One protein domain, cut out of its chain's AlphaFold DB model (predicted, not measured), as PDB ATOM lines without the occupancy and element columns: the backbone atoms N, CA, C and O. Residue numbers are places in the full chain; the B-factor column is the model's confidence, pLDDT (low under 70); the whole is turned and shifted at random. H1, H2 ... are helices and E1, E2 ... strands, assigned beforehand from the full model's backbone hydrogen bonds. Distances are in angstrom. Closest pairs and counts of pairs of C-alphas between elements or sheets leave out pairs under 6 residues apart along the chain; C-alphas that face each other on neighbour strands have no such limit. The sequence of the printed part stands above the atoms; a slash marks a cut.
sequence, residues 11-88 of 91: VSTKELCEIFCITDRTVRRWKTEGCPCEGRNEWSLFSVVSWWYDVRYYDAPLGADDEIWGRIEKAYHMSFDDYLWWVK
ATOM      1  N   VAL A  11       1.911  16.176  34.854       96.56
ATOM      2  CA  VAL A  11       0.528  15.864  34.480       96.56
ATOM      3  C   VAL A  11      -0.456  16.388  35.520       96.56
ATOM      4  O   VAL A  11      -0.142  16.528  36.707       96.56
ATOM      5  N   SER A  12      -1.673  16.681  35.075       96.81
ATOM      6  CA  SER A  12      -2.783  17.058  35.944       96.81
ATOM      7  C   SER A  12      -3.388  15.852  36.668       96.81
ATOM      8  O   SER A  12      -3.257  14.710  36.234       96.81
ATOM      9  N   THR A  13      -4.150  16.089  37.742       96.81
ATOM     10  CA  THR A  13      -4.916  15.018  38.417       96.81
ATOM     11  C   THR A  13      -5.854  14.271  37.462       96.81
ATOM     12  O   THR A  13      -6.036  13.063  37.600       96.81
ATOM     13  N   LYS A  14      -6.450  14.978  36.492       97.00
ATOM     14  CA  LYS A  14      -7.347  14.375  35.500       97.00
ATOM     15  C   LYS A  14      -6.583  13.418  34.587       97.00
ATOM     16  O   LYS A  14      -7.002  12.277  34.440       97.00
ATOM     17  N   GLU A  15      -5.459  13.868  34.035       97.75
ATOM     18  CA  GLU A  15      -4.592  13.019  33.211       97.75
ATOM     19  C   GLU A  15      -4.094  11.811  34.008       97.75
ATOM     20  O   GLU A  15      -4.136  10.689  33.518       97.75
ATOM     21  N   LEU A  16      -3.725  12.003  35.277       97.12
ATOM     22  CA  LEU A  16      -3.307  10.905  36.143       97.12
ATOM     23  C   LEU A  16      -4.417   9.860  36.341       97.12
ATOM     24  O   LEU A  16      -4.158   8.659  36.302       97.12
ATOM     25  N   CYS A  17      -5.665  10.304  36.510       97.81
ATOM     26  CA  CYS A  17      -6.817   9.407  36.586       97.81
ATOM     27  C   CYS A  17      -6.996   8.593  35.299       97.81
ATOM     28  O   CYS A  17      -7.305   7.405  35.368       97.81
ATOM     29  N   GLU A  18      -6.785   9.214  34.138       97.88
ATOM     30  CA  GLU A  18      -6.884   8.557  32.832       97.88
ATOM     31  C   GLU A  18      -5.754   7.536  32.618       97.88
ATOM     32  O   GLU A  18      -6.024   6.410  32.200       97.88
ATOM     33  N   ILE A  19      -4.511   7.883  32.967       97.75
ATOM     34  CA  ILE A  19      -3.330   7.013  32.828       97.75
ATOM     35  C   ILE A  19      -3.449   5.766  33.709       97.75
ATOM     36  O   ILE A  19      -3.250   4.645  33.246       97.75
ATOM     37  N   PHE A  20      -3.801   5.951  34.981       97.19
ATOM     38  CA  PHE A  20      -3.868   4.851  35.944       97.19
ATOM     39  C   PHE A  20      -5.242   4.169  35.988       97.19
ATOM     40  O   PHE A  20      -5.421   3.213  36.736       97.19
ATOM     41  N   CYS A  21      -6.210   4.637  35.191       96.44
ATOM     42  CA  CYS A  21      -7.597   4.162  35.200       96.44
ATOM     43  C   CYS A  21      -8.219   4.193  36.614       96.44
ATOM     44  O   CYS A  21      -8.833   3.238  37.091       96.44
ATOM     45  N   ILE A  22      -8.034   5.314  37.314       96.44
ATOM     46  CA  ILE A  22      -8.495   5.521  38.692       96.44
ATOM     47  C   ILE A  22      -9.372   6.766  38.812       96.44
ATOM     48  O   ILE A  22      -9.572   7.525  37.872       96.44
ATOM     49  N   THR A  23      -9.912   6.986  40.009       97.62
ATOM     50  CA  THR A  23     -10.741   8.156  40.306       97.62
ATOM     51  C   THR A  23      -9.942   9.260  40.991       97.62
ATOM     52  O   THR A  23      -8.958   8.994  41.681       97.62
ATOM     53  N   ASP A  24     -10.448  10.493  40.931       96.25
ATOM     54  CA  ASP A  24      -9.899  11.628  41.687       96.25
ATOM     55  C   ASP A  24      -9.851  11.340  43.200       96.25
ATOM     56  O   ASP A  24      -8.895  11.693  43.889       96.25
ATOM     57  N   ARG A  25     -10.841  10.596  43.722       97.00
ATOM     58  CA  ARG A  25     -10.840  10.125  45.116       97.00
ATOM     59  C   ARG A  25      -9.642   9.219  45.406       97.00
ATOM     60  O   ARG A  25      -9.049   9.336  46.476       97.00
ATOM     61  N   THR A  26      -9.292   8.338  44.474       96.44
ATOM     62  CA  THR A  26      -8.117   7.468  44.581       96.44
ATOM     63  C   THR A  26      -6.831   8.291  44.572       96.44
ATOM     64  O   THR A  26      -6.006   8.103  45.457       96.44
ATOM     65  N   VAL A  27      -6.693   9.268  43.669       95.31
ATOM     66  CA  VAL A  27      -5.507  10.146  43.618       95.31
ATOM     67  C   VAL A  27      -5.342  10.960  44.907       95.31
ATOM     68  O   VAL A  27      -4.243  11.066  45.452       95.31
ATOM     69  N   ARG A  28      -6.435  11.489  45.473       93.88
ATOM     70  CA  ARG A  28      -6.389  12.172  46.780       93.88
ATOM     71  C   ARG A  28      -5.905  11.248  47.893       93.88
ATOM     72  O   ARG A  28      -5.153  11.687  48.758       93.88
ATOM     73  N   ARG A  29      -6.323   9.981  47.870       95.50
ATOM     74  CA  ARG A  29      -5.853   8.969  48.821       95.50
ATOM     75  C   ARG A  29      -4.367   8.660  48.613       95.50
ATOM     76  O   ARG A  29      -3.630   8.637  49.592       95.50
ATOM     77  N   TRP A  30      -3.909   8.531  47.370       95.69
ATOM     78  CA  TRP A  30      -2.484   8.363  47.068       95.69
ATOM     79  C   TRP A  30      -1.647   9.505  47.637       95.69
ATOM     80  O   TRP A  30      -0.616   9.258  48.255       95.69
ATOM     81  N   LYS A  31      -2.136  10.750  47.548       94.06
ATOM     82  CA  LYS A  31      -1.484  11.901  48.191       94.06
ATOM     83  C   LYS A  31      -1.289  11.700  49.695       94.06
ATOM     84  O   LYS A  31      -0.226  12.001  50.223       94.06
ATOM     85  N   THR A  32      -2.309  11.192  50.390       94.50
ATOM     86  CA  THR A  32      -2.225  10.919  51.838       94.50
ATOM     87  C   THR A  32      -1.324   9.735  52.181       94.50
ATOM     88  O   THR A  32      -0.826   9.658  53.297       94.50
ATOM     89  N   GLU A  33      -1.093   8.836  51.227       94.94
ATOM     90  CA  GLU A  33      -0.210   7.670  51.358       94.94
ATOM     91  C   GLU A  33       1.237   7.975  50.927       94.94
ATOM     92  O   GLU A  33       2.071   7.073  50.898       94.94
ATOM     93  N   GLY A  34       1.548   9.236  50.606       95.31
ATOM     94  CA  GLY A  34       2.905   9.689  50.292       95.31
ATOM     95  C   GLY A  34       3.261   9.712  48.805       95.31
ATOM     96  O   GLY A  34       4.438   9.839  48.482       95.31
ATOM     97  N   CYS A  35       2.283   9.615  47.899       96.38
ATOM     98  CA  CYS A  35       2.534   9.770  46.466       96.38
ATOM     99  C   CYS A  35       3.091  11.180  46.151       96.38
ATOM    100  O   CYS A  35       2.477  12.169  46.583       96.38
ATOM    101  N   PRO A  36       4.219  11.294  45.413       94.31
ATOM    102  CA  PRO A  36       4.860  12.570  45.097       94.31
ATOM    103  C   PRO A  36       3.921  13.537  44.378       94.31
ATOM    104  O   PRO A  36       3.263  13.180  43.406       94.31
ATOM    105  N   CYS A  37       3.864  14.779  44.852       92.56
ATOM    106  CA  CYS A  37       2.995  15.816  44.312       92.56
ATOM    107  C   CYS A  37       3.751  17.146  44.328       92.56
ATOM    108  O   CYS A  37       4.095  17.641  45.399       92.56
ATOM    109  N   GLU A  38       3.990  17.712  43.146       89.00
ATOM    110  CA  GLU A  38       4.808  18.920  42.959       89.00
ATOM    111  C   GLU A  38       4.041  20.204  43.317       89.00
ATOM    112  O   GLU A  38       4.627  21.234  43.641       89.00
ATOM    113  N   GLY A  39       2.705  20.146  43.294       85.19
ATOM    114  CA  GLY A  39       1.862  21.322  43.470       85.19
ATOM    115  C   GLY A  39       0.379  21.004  43.633       85.19
ATOM    116  O   GLY A  39      -0.037  19.902  44.002       85.19
ATOM    117  N   ARG A  40      -0.482  21.996  43.387       86.12
ATOM    118  CA  ARG A  40      -1.934  21.773  43.404       86.12
ATOM    119  C   ARG A  40      -2.356  21.170  42.068       86.12
ATOM    120  O   ARG A  40      -2.464  21.891  41.089       86.12
ATOM    121  N   ASN A  41      -2.703  19.882  42.078       89.75
ATOM    122  CA  ASN A  41      -3.061  19.104  40.885       89.75
ATOM    123  C   ASN A  41      -1.911  18.928  39.884       89.75
ATOM    124  O   ASN A  41      -2.186  18.710  38.713       89.75
ATOM    125  N   GLU A  42      -0.663  19.014  40.337       95.19
ATOM    126  CA  GLU A  42       0.526  18.826  39.504       95.19
ATOM    127  C   GLU A  42       1.310  17.622  40.018       95.19
ATOM    128  O   GLU A  42       1.608  17.519  41.215       95.19
ATOM    129  N   TRP A  43       1.596  16.700  39.103       96.75
ATOM    130  CA  TRP A  43       2.171  15.398  39.401       96.75
ATOM    131  C   TRP A  43       3.308  15.108  38.430       96.75
ATOM    132  O   TRP A  43       3.102  15.134  37.220       96.75
ATOM    133  N   SER A  44       4.493  14.821  38.958       95.81
ATOM    134  CA  SER A  44       5.594  14.256  38.179       95.81
ATOM    135  C   SER A  44       5.220  12.833  37.760       95.81
ATOM    136  O   SER A  44       5.028  11.968  38.616       95.81
ATOM    137  N   LEU A  45       5.076  12.585  36.457       96.75
ATOM    138  CA  LEU A  45       4.611  11.297  35.948       96.75
ATOM    139  C   LEU A  45       5.559  10.172  36.360       96.75
ATOM    140  O   LEU A  45       5.109   9.186  36.941       96.75
ATOM    141  N   PHE A  46       6.861  10.326  36.124       95.81
ATOM    142  CA  PHE A  46       7.829   9.292  36.478       95.81
ATOM    143  C   PHE A  46       7.987   9.108  37.988       95.81
ATOM    144  O   PHE A  46       8.122   7.968  38.434       95.81
ATOM    145  N   SER A  47       7.873  10.166  38.798       96.06
ATOM    146  CA  SER A  47       7.882  10.003  40.260       96.06
ATOM    147  C   SER A  47       6.651   9.247  40.758       96.06
ATOM    148  O   SER A  47       6.768   8.402  41.645       96.06
ATOM    149  N   VAL A  48       5.471   9.501  40.180       97.19
ATOM    150  CA  VAL A  48       4.248   8.761  40.527       97.19
ATOM    151  C   VAL A  48       4.340   7.308  40.076       97.19
ATOM    152  O   VAL A  48       3.954   6.422  40.833       97.19
ATOM    153  N   VAL A  49       4.866   7.044  38.878       97.12
ATOM    154  CA  VAL A  49       5.094   5.680  38.377       97.12
ATOM    155  C   VAL A  49       6.062   4.920  39.285       97.12
ATOM    156  O   VAL A  49       5.753   3.799  39.677       97.12
ATOM    157  N   SER A  50       7.179   5.537  39.687       96.50
ATOM    158  CA  SER A  50       8.121   4.936  40.642       96.50
ATOM    159  C   SER A  50       7.434   4.592  41.962       96.50
ATOM    160  O   SER A  50       7.503   3.454  42.415       96.50
ATOM    161  N   TRP A  51       6.696   5.542  42.546       97.25
ATOM    162  CA  TRP A  51       5.937   5.301  43.775       97.25
ATOM    163  C   TRP A  51       4.889   4.191  43.609       97.25
ATOM    164  O   TRP A  51       4.682   3.380  44.509       97.25
ATOM    165  N   TRP A  52       4.219   4.133  42.457       97.75
ATOM    166  CA  TRP A  52       3.228   3.101  42.169       97.75
ATOM    167  C   TRP A  52       3.875   1.715  42.090       97.75
ATOM    168  O   TRP A  52       3.335   0.768  42.662       97.75
ATOM    169  N   TYR A  53       5.050   1.602  41.465       96.38
ATOM    170  CA  TYR A  53       5.814   0.355  41.462       96.38
ATOM    171  C   TYR A  53       6.177  -0.097  42.880       96.38
ATOM    172  O   TYR A  53       6.001  -1.268  43.212       96.38
ATOM    173  N   ASP A  54       6.597   0.836  43.732       95.75
ATOM    174  CA  ASP A  54       7.004   0.530  45.105       95.75
ATOM    175  C   ASP A  54       5.827   0.128  46.010       95.75
ATOM    176  O   ASP A  54       5.969  -0.738  46.874       95.75
ATOM    177  N   VAL A  55       4.662   0.764  45.844       95.50
ATOM    178  CA  VAL A  55       3.565   0.694  46.830       95.50
ATOM    179  C   VAL A  55       2.350  -0.090  46.338       95.50
ATOM    180  O   VAL A  55       1.562  -0.572  47.151       95.50
ATOM    181  N   ARG A  56       2.137  -0.192  45.024       93.81
ATOM    182  CA  ARG A  56       0.887  -0.709  44.438       93.81
ATOM    183  C   ARG A  56       1.063  -1.921  43.545       93.81
ATOM    184  O   ARG A  56       0.104  -2.674  43.416       93.81
ATOM    185  N   TYR A  57       2.242  -2.123  42.965       93.81
ATOM    186  CA  TYR A  57       2.466  -3.157  41.954       93.81
ATOM    187  C   TYR A  57       2.027  -4.557  42.396       93.81
ATOM    188  O   TYR A  57       1.294  -5.227  41.676       93.81
ATOM    189  N   TYR A  58       2.403  -4.972  43.609       92.69
ATOM    190  CA  TYR A  58       2.092  -6.311  44.124       92.69
ATOM    191  C   TYR A  58       0.599  -6.565  44.370       92.69
ATOM    192  O   TYR A  58       0.173  -7.718  44.360       92.69
ATOM    193  N   ASP A  59      -0.191  -5.508  44.569       93.88
ATOM    194  CA  ASP A  59      -1.639  -5.590  44.792       93.88
ATOM    195  C   ASP A  59      -2.446  -5.330  43.505       93.88
ATOM    196  O   ASP A  59      -3.680  -5.399  43.512       93.88
ATOM    197  N   ALA A  60      -1.778  -4.977  42.404       93.62
ATOM    198  CA  ALA A  60      -2.428  -4.638  41.149       93.62
ATOM    199  C   ALA A  60      -2.832  -5.900  40.358       93.62
ATOM    200  O   ALA A  60      -2.195  -6.949  40.475       93.62
ATOM    201  N   PRO A  61      -3.883  -5.822  39.517       94.88
ATOM    202  CA  PRO A  61      -4.184  -6.880  38.558       94.88
ATOM    203  C   PRO A  61      -2.987  -7.179  37.646       94.88
ATOM    204  O   PRO A  61      -2.227  -6.277  37.291       94.88
ATOM    205  N   LEU A  62      -2.855  -8.437  37.222       94.31
ATOM    206  CA  LEU A  62      -1.819  -8.846  36.271       94.31
ATOM    207  C   LEU A  62      -1.912  -8.015  34.979       94.31
ATOM    208  O   LEU A  62      -2.991  -7.930  34.391       94.31
ATOM    209  N   GLY A  63      -0.789  -7.438  34.543       95.00
ATOM    210  CA  GLY A  63      -0.697  -6.602  33.336       95.00
ATOM    211  C   GLY A  63      -1.134  -5.145  33.526       95.00
ATOM    212  O   GLY A  63      -1.210  -4.397  32.554       95.00
ATOM    213  N   ALA A  64      -1.433  -4.710  34.757       96.19
ATOM    214  CA  ALA A  64      -1.784  -3.314  35.017       96.19
ATOM    215  C   ALA A  64      -0.661  -2.337  34.623       96.19
ATOM    216  O   ALA A  64      -0.941  -1.237  34.151       96.19
ATOM    217  N   ASP A  65       0.597  -2.735  34.795       96.56
ATOM    218  CA  ASP A  65       1.772  -1.981  34.365       96.56
ATOM    219  C   ASP A  65       1.854  -1.851  32.842       96.56
ATOM    220  O   ASP A  65       2.013  -0.733  32.351       96.56
ATOM    221  N   ASP A  66       1.665  -2.943  32.099       97.31
ATOM    222  CA  ASP A  66       1.619  -2.914  30.631       97.31
ATOM    223  C   ASP A  66       0.537  -1.947  30.125       97.31
ATOM    224  O   ASP A  66       0.762  -1.152  29.210       97.31
ATOM    225  N   GLU A  67      -0.644  -1.959  30.750       97.69
ATOM    226  CA  GLU A  67      -1.720  -1.037  30.391       97.69
ATOM    227  C   GLU A  67      -1.393   0.427  30.716       97.69
ATOM    228  O   GLU A  67      -1.732   1.323  29.935       97.69
ATOM    229  N   ILE A  68      -0.769   0.694  31.870       97.94
ATOM    230  CA  ILE A  68      -0.314   2.039  32.251       97.94
ATOM    231  C   ILE A  68       0.696   2.542  31.217       97.94
ATOM    232  O   ILE A  68       0.519   3.638  30.681       97.94
ATOM    233  N   TRP A  69       1.699   1.732  30.870       97.69
ATOM    234  CA  TRP A  69       2.705   2.095  29.872       97.69
ATOM    235  C   TRP A  69       2.113   2.302  28.487       97.69
ATOM    236  O   TRP A  69       2.428   3.305  27.853       97.69
ATOM    237  N   GLY A  70       1.174   1.459  28.055       97.81
ATOM    238  CA  GLY A  70       0.472   1.660  26.787       97.81
ATOM    239  C   GLY A  70      -0.285   2.995  26.724       97.81
ATOM    240  O   GLY A  70      -0.358   3.624  25.666       97.81
ATOM    241  N   ARG A  71      -0.825   3.477  27.852       98.06
ATOM    242  CA  ARG A  71      -1.467   4.802  27.932       98.06
ATOM    243  C   ARG A  71      -0.441   5.935  27.944       98.06
ATOM    244  O   ARG A  71      -0.662   6.929  27.255       98.06
ATOM    245  N   ILE A  72       0.662   5.788  28.679       97.25
ATOM    246  CA  ILE A  72       1.751   6.777  28.731       97.25
ATOM    247  C   ILE A  72       2.394   6.947  27.349       97.25
ATOM    248  O   ILE A  72       2.506   8.073  26.864       97.25
ATOM    249  N   GLU A  73       2.740   5.846  26.685       96.25
ATOM    250  CA  GLU A  73       3.347   5.852  25.353       96.25
ATOM    251  C   GLU A  73       2.414   6.505  24.332       96.25
ATOM    252  O   GLU A  73       2.822   7.380  23.570       96.25
ATOM    253  N   LYS A  74       1.123   6.164  24.369       96.38
ATOM    254  CA  LYS A  74       0.127   6.761  23.477       96.38
ATOM    255  C   LYS A  74      -0.083   8.260  23.720       96.38
ATOM    256  O   LYS A  74      -0.327   8.990  22.762       96.38
ATOM    257  N   ALA A  75      -0.070   8.709  24.975       95.56
ATOM    258  CA  ALA A  75      -0.375  10.096  25.327       95.56
ATOM    259  C   ALA A  75       0.831  11.032  25.176       95.56
ATOM    260  O   ALA A  75       0.663  12.192  24.800       95.56
ATOM    261  N   TYR A  76       2.032  10.537  25.478       94.31
ATOM    262  CA  TYR A  76       3.224  11.372  25.625       94.31
ATOM    263  C   TYR A  76       4.424  10.898  24.804       94.31
ATOM    264  O   TYR A  76       5.441  11.584  24.815       94.31
ATOM    265  N   HIS A  77       4.322   9.774  24.085       94.50
ATOM    266  CA  HIS A  77       5.444   9.149  23.372       94.50
ATOM    267  C   HIS A  77       6.639   8.840  24.289       94.50
ATOM    268  O   HIS A  77       7.787   8.901  23.861       94.50
ATOM    269  N   MET A  78       6.351   8.528  25.555       93.50
ATOM    270  CA  MET A  78       7.333   8.148  26.572       93.50
ATOM    271  C   MET A  78       7.209   6.651  26.853       93.50
ATOM    272  O   MET A  78       6.101   6.129  26.968       93.50
ATOM    273  N   SER A  79       8.341   5.973  26.973       93.94
ATOM    274  CA  SER A  79       8.432   4.521  27.127       93.94
ATOM    275  C   SER A  79       8.904   4.104  28.523       93.94
ATOM    276  O   SER A  79       9.387   4.920  29.314       93.94
ATOM    277  N   PHE A  80       8.814   2.803  28.815       93.81
ATOM    278  CA  PHE A  80       9.437   2.236  30.012       93.81
ATOM    279  C   PHE A  80      10.958   2.448  30.015       93.81
ATOM    280  O   PHE A  80      11.528   2.710  31.070       93.81
ATOM    281  N   ASP A  81      11.613   2.411  28.851       92.94
ATOM    282  CA  ASP A  81      13.052   2.664  28.750       92.94
ATOM    283  C   ASP A  81      13.405   4.104  29.139       92.94
ATOM    284  O   ASP A  81      14.373   4.312  29.871       92.94
ATOM    285  N   ASP A  82      12.605   5.096  28.733       92.31
ATOM    286  CA  ASP A  82      12.775   6.493  29.167       92.31
ATOM    287  C   ASP A  82      12.707   6.620  30.690       92.31
ATOM    288  O   ASP A  82      13.528   7.297  31.313       92.31
ATOM    289  N   TYR A  83      11.746   5.924  31.297       93.12
ATOM    290  CA  TYR A  83      11.619   5.854  32.745       93.12
ATOM    291  C   TYR A  83      12.813   5.164  33.393       93.12
ATOM    292  O   TYR A  83      13.371   5.702  34.349       93.12
ATOM    293  N   LEU A  84      13.250   4.021  32.856       92.06
ATOM    294  CA  LEU A  84      14.435   3.325  33.337       92.06
ATOM    295  C   LEU A  84      15.641   4.254  33.301       92.06
ATOM    296  O   LEU A  84      16.357   4.326  34.291       92.06
ATOM    297  N   TRP A  85      15.848   4.995  32.211       89.12
ATOM    298  CA  TRP A  85      16.898   6.009  32.098       89.12
ATOM    299  C   TRP A  85      16.770   7.128  33.130       89.12
ATOM    300  O   TRP A  85      17.789   7.567  33.670       89.12
ATOM    301  N   TRP A  86      15.547   7.573  33.421       89.56
ATOM    302  CA  TRP A  86      15.271   8.600  34.420       89.56
ATOM    303  C   TRP A  86      15.580   8.133  35.854       89.56
ATOM    304  O   TRP A  86      16.201   8.893  36.600       89.56
ATOM    305  N   VAL A  87      15.237   6.891  36.227       89.19
ATOM    306  CA  VAL A  87      15.473   6.358  37.589       89.19
ATOM    307  C   VAL A  87      16.910   5.916  37.863       89.19
ATOM    308  O   VAL A  87      17.252   5.710  39.030       89.19
ATOM    309  N   LYS A  88      17.768   5.733  36.843       81.31
ATOM    310  CA  LYS A  88      19.136   5.227  37.083       81.31
ATOM    311  C   LYS A  88      19.862   6.118  38.102       81.31
ATOM    312  O   LYS A  88      19.917   7.340  37.909       81.31
TER     313      LYS A  88
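What this domain is: This is residues 11 to 88 of the 91 residues of the protein "Terminase small subunit" of Clostridiaceae bacterium (UniProt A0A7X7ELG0). This is a small rounded body of five short helices: H1, H3 and H4 are set in a triangle, with H3 and H4 side by side and running in opposing directions, and H2 and H5 lie on opposite sides of this group. H2 stands crosswise to H1, H5 stands crosswise to both H3 and H4, and a short strand, E1, leads directly into H3, with residues 11 to 12 paired beside it. The printed part has 78 residues, with five named helices and one named strand in the order H1, H2, E1, H3, H4, H5, and the class is mostly helix. The whole is compact, with a radius of gyration of the C-alphas of 11.7 A, and spans 28 by 26 by 23 A.

How they stand to each other: Begin with the longest helix, H4, residues 64 to 76. With residues 68 to 72 alone it touches H1, residues 13 to 20, and there you find their closest C-alphas, those of Ile 19 and Arg 71, 5.7 A apart. These two helices run opposite ways at a steep tilt of 52 degrees. H3, residues 45 to 55, and H4 are near each other, with 6 pairs of C-alphas within 10 A. Look next at Leu 16 and Leu 45, the closest C-alphas of H1 and H3, 7.9 A apart: the two helices are close but not clearly touching. They run the same way at a steep tilt of 56 degrees. On from H1, H2, residues 24 to 32, touches it, the closest C-alphas being those of Cys 17 and Asp 24, 6.4 A apart. Their lines are about perpendicular, at 86 degrees. H5, residues 80 to 87, is close to H3 but not clearly touching, and the C-alphas of Phe 46 and Tyr 83, their closest, are 6.3 A apart. H5 and H3 are about perpendicular, at 87 degrees. H5 is also close to H4 but not clearly touching, with the C-alphas of Trp 69 and Phe 80 closest at 6.7 A, and about perpendicular to it, at 89 degrees. E1, residues 42 to 44, pairs with no named strand, but residues 11 to 12 pair with its residues 42 to 43, antiparallel. The closest C-alphas of H1 and E1 are those of Thr 13 and Glu 42, 6.7 A apart. E1 and H3 meet only through their link. H2 is apart from H3, H4 and H5. In H1, H2, H3, H4 and H5 every O i to N i+4 pair is within hydrogen-bond range.

Where its parts are: Find C-alpha 64 at (-1.784, -3.314, 35.017); from there H4 runs 18.1 A to C-alpha 76 at (3.224, 11.372, 25.625). H3, from Leu 45 to Val 55, is 15.2 A long, and H2, from Asp 24 to Thr 32, is 12.7 A long. For the first element, go to C-alpha 13 at (-4.916, 15.018, 38.417), where H1 begins its 10.5 A to Phe 20. E1, from Glu 42 to Ser 44, is 7.0 A long. The last element, H5, starts at Phe 80 and after 10.5 A ends at C-alpha 87, printed at (15.473, 6.358, 37.589).

The domain as a whole: The two C-alphas farthest apart are those of Arg 40 and Leu 62, at 31.4 A. From Val 11 to Lys 88, the first and last printed residues, the C-alphas are 21.6 A apart. The printed part has no cut. The links H1 to H2, E1 to H3 and H4 to H5 are tight; H2 to E1, with 9 residues between them, and H3 to H4, with 8, are short, and no link is long. The mean pLDDT of the printed part is 94.9, and no printed residue is under 70.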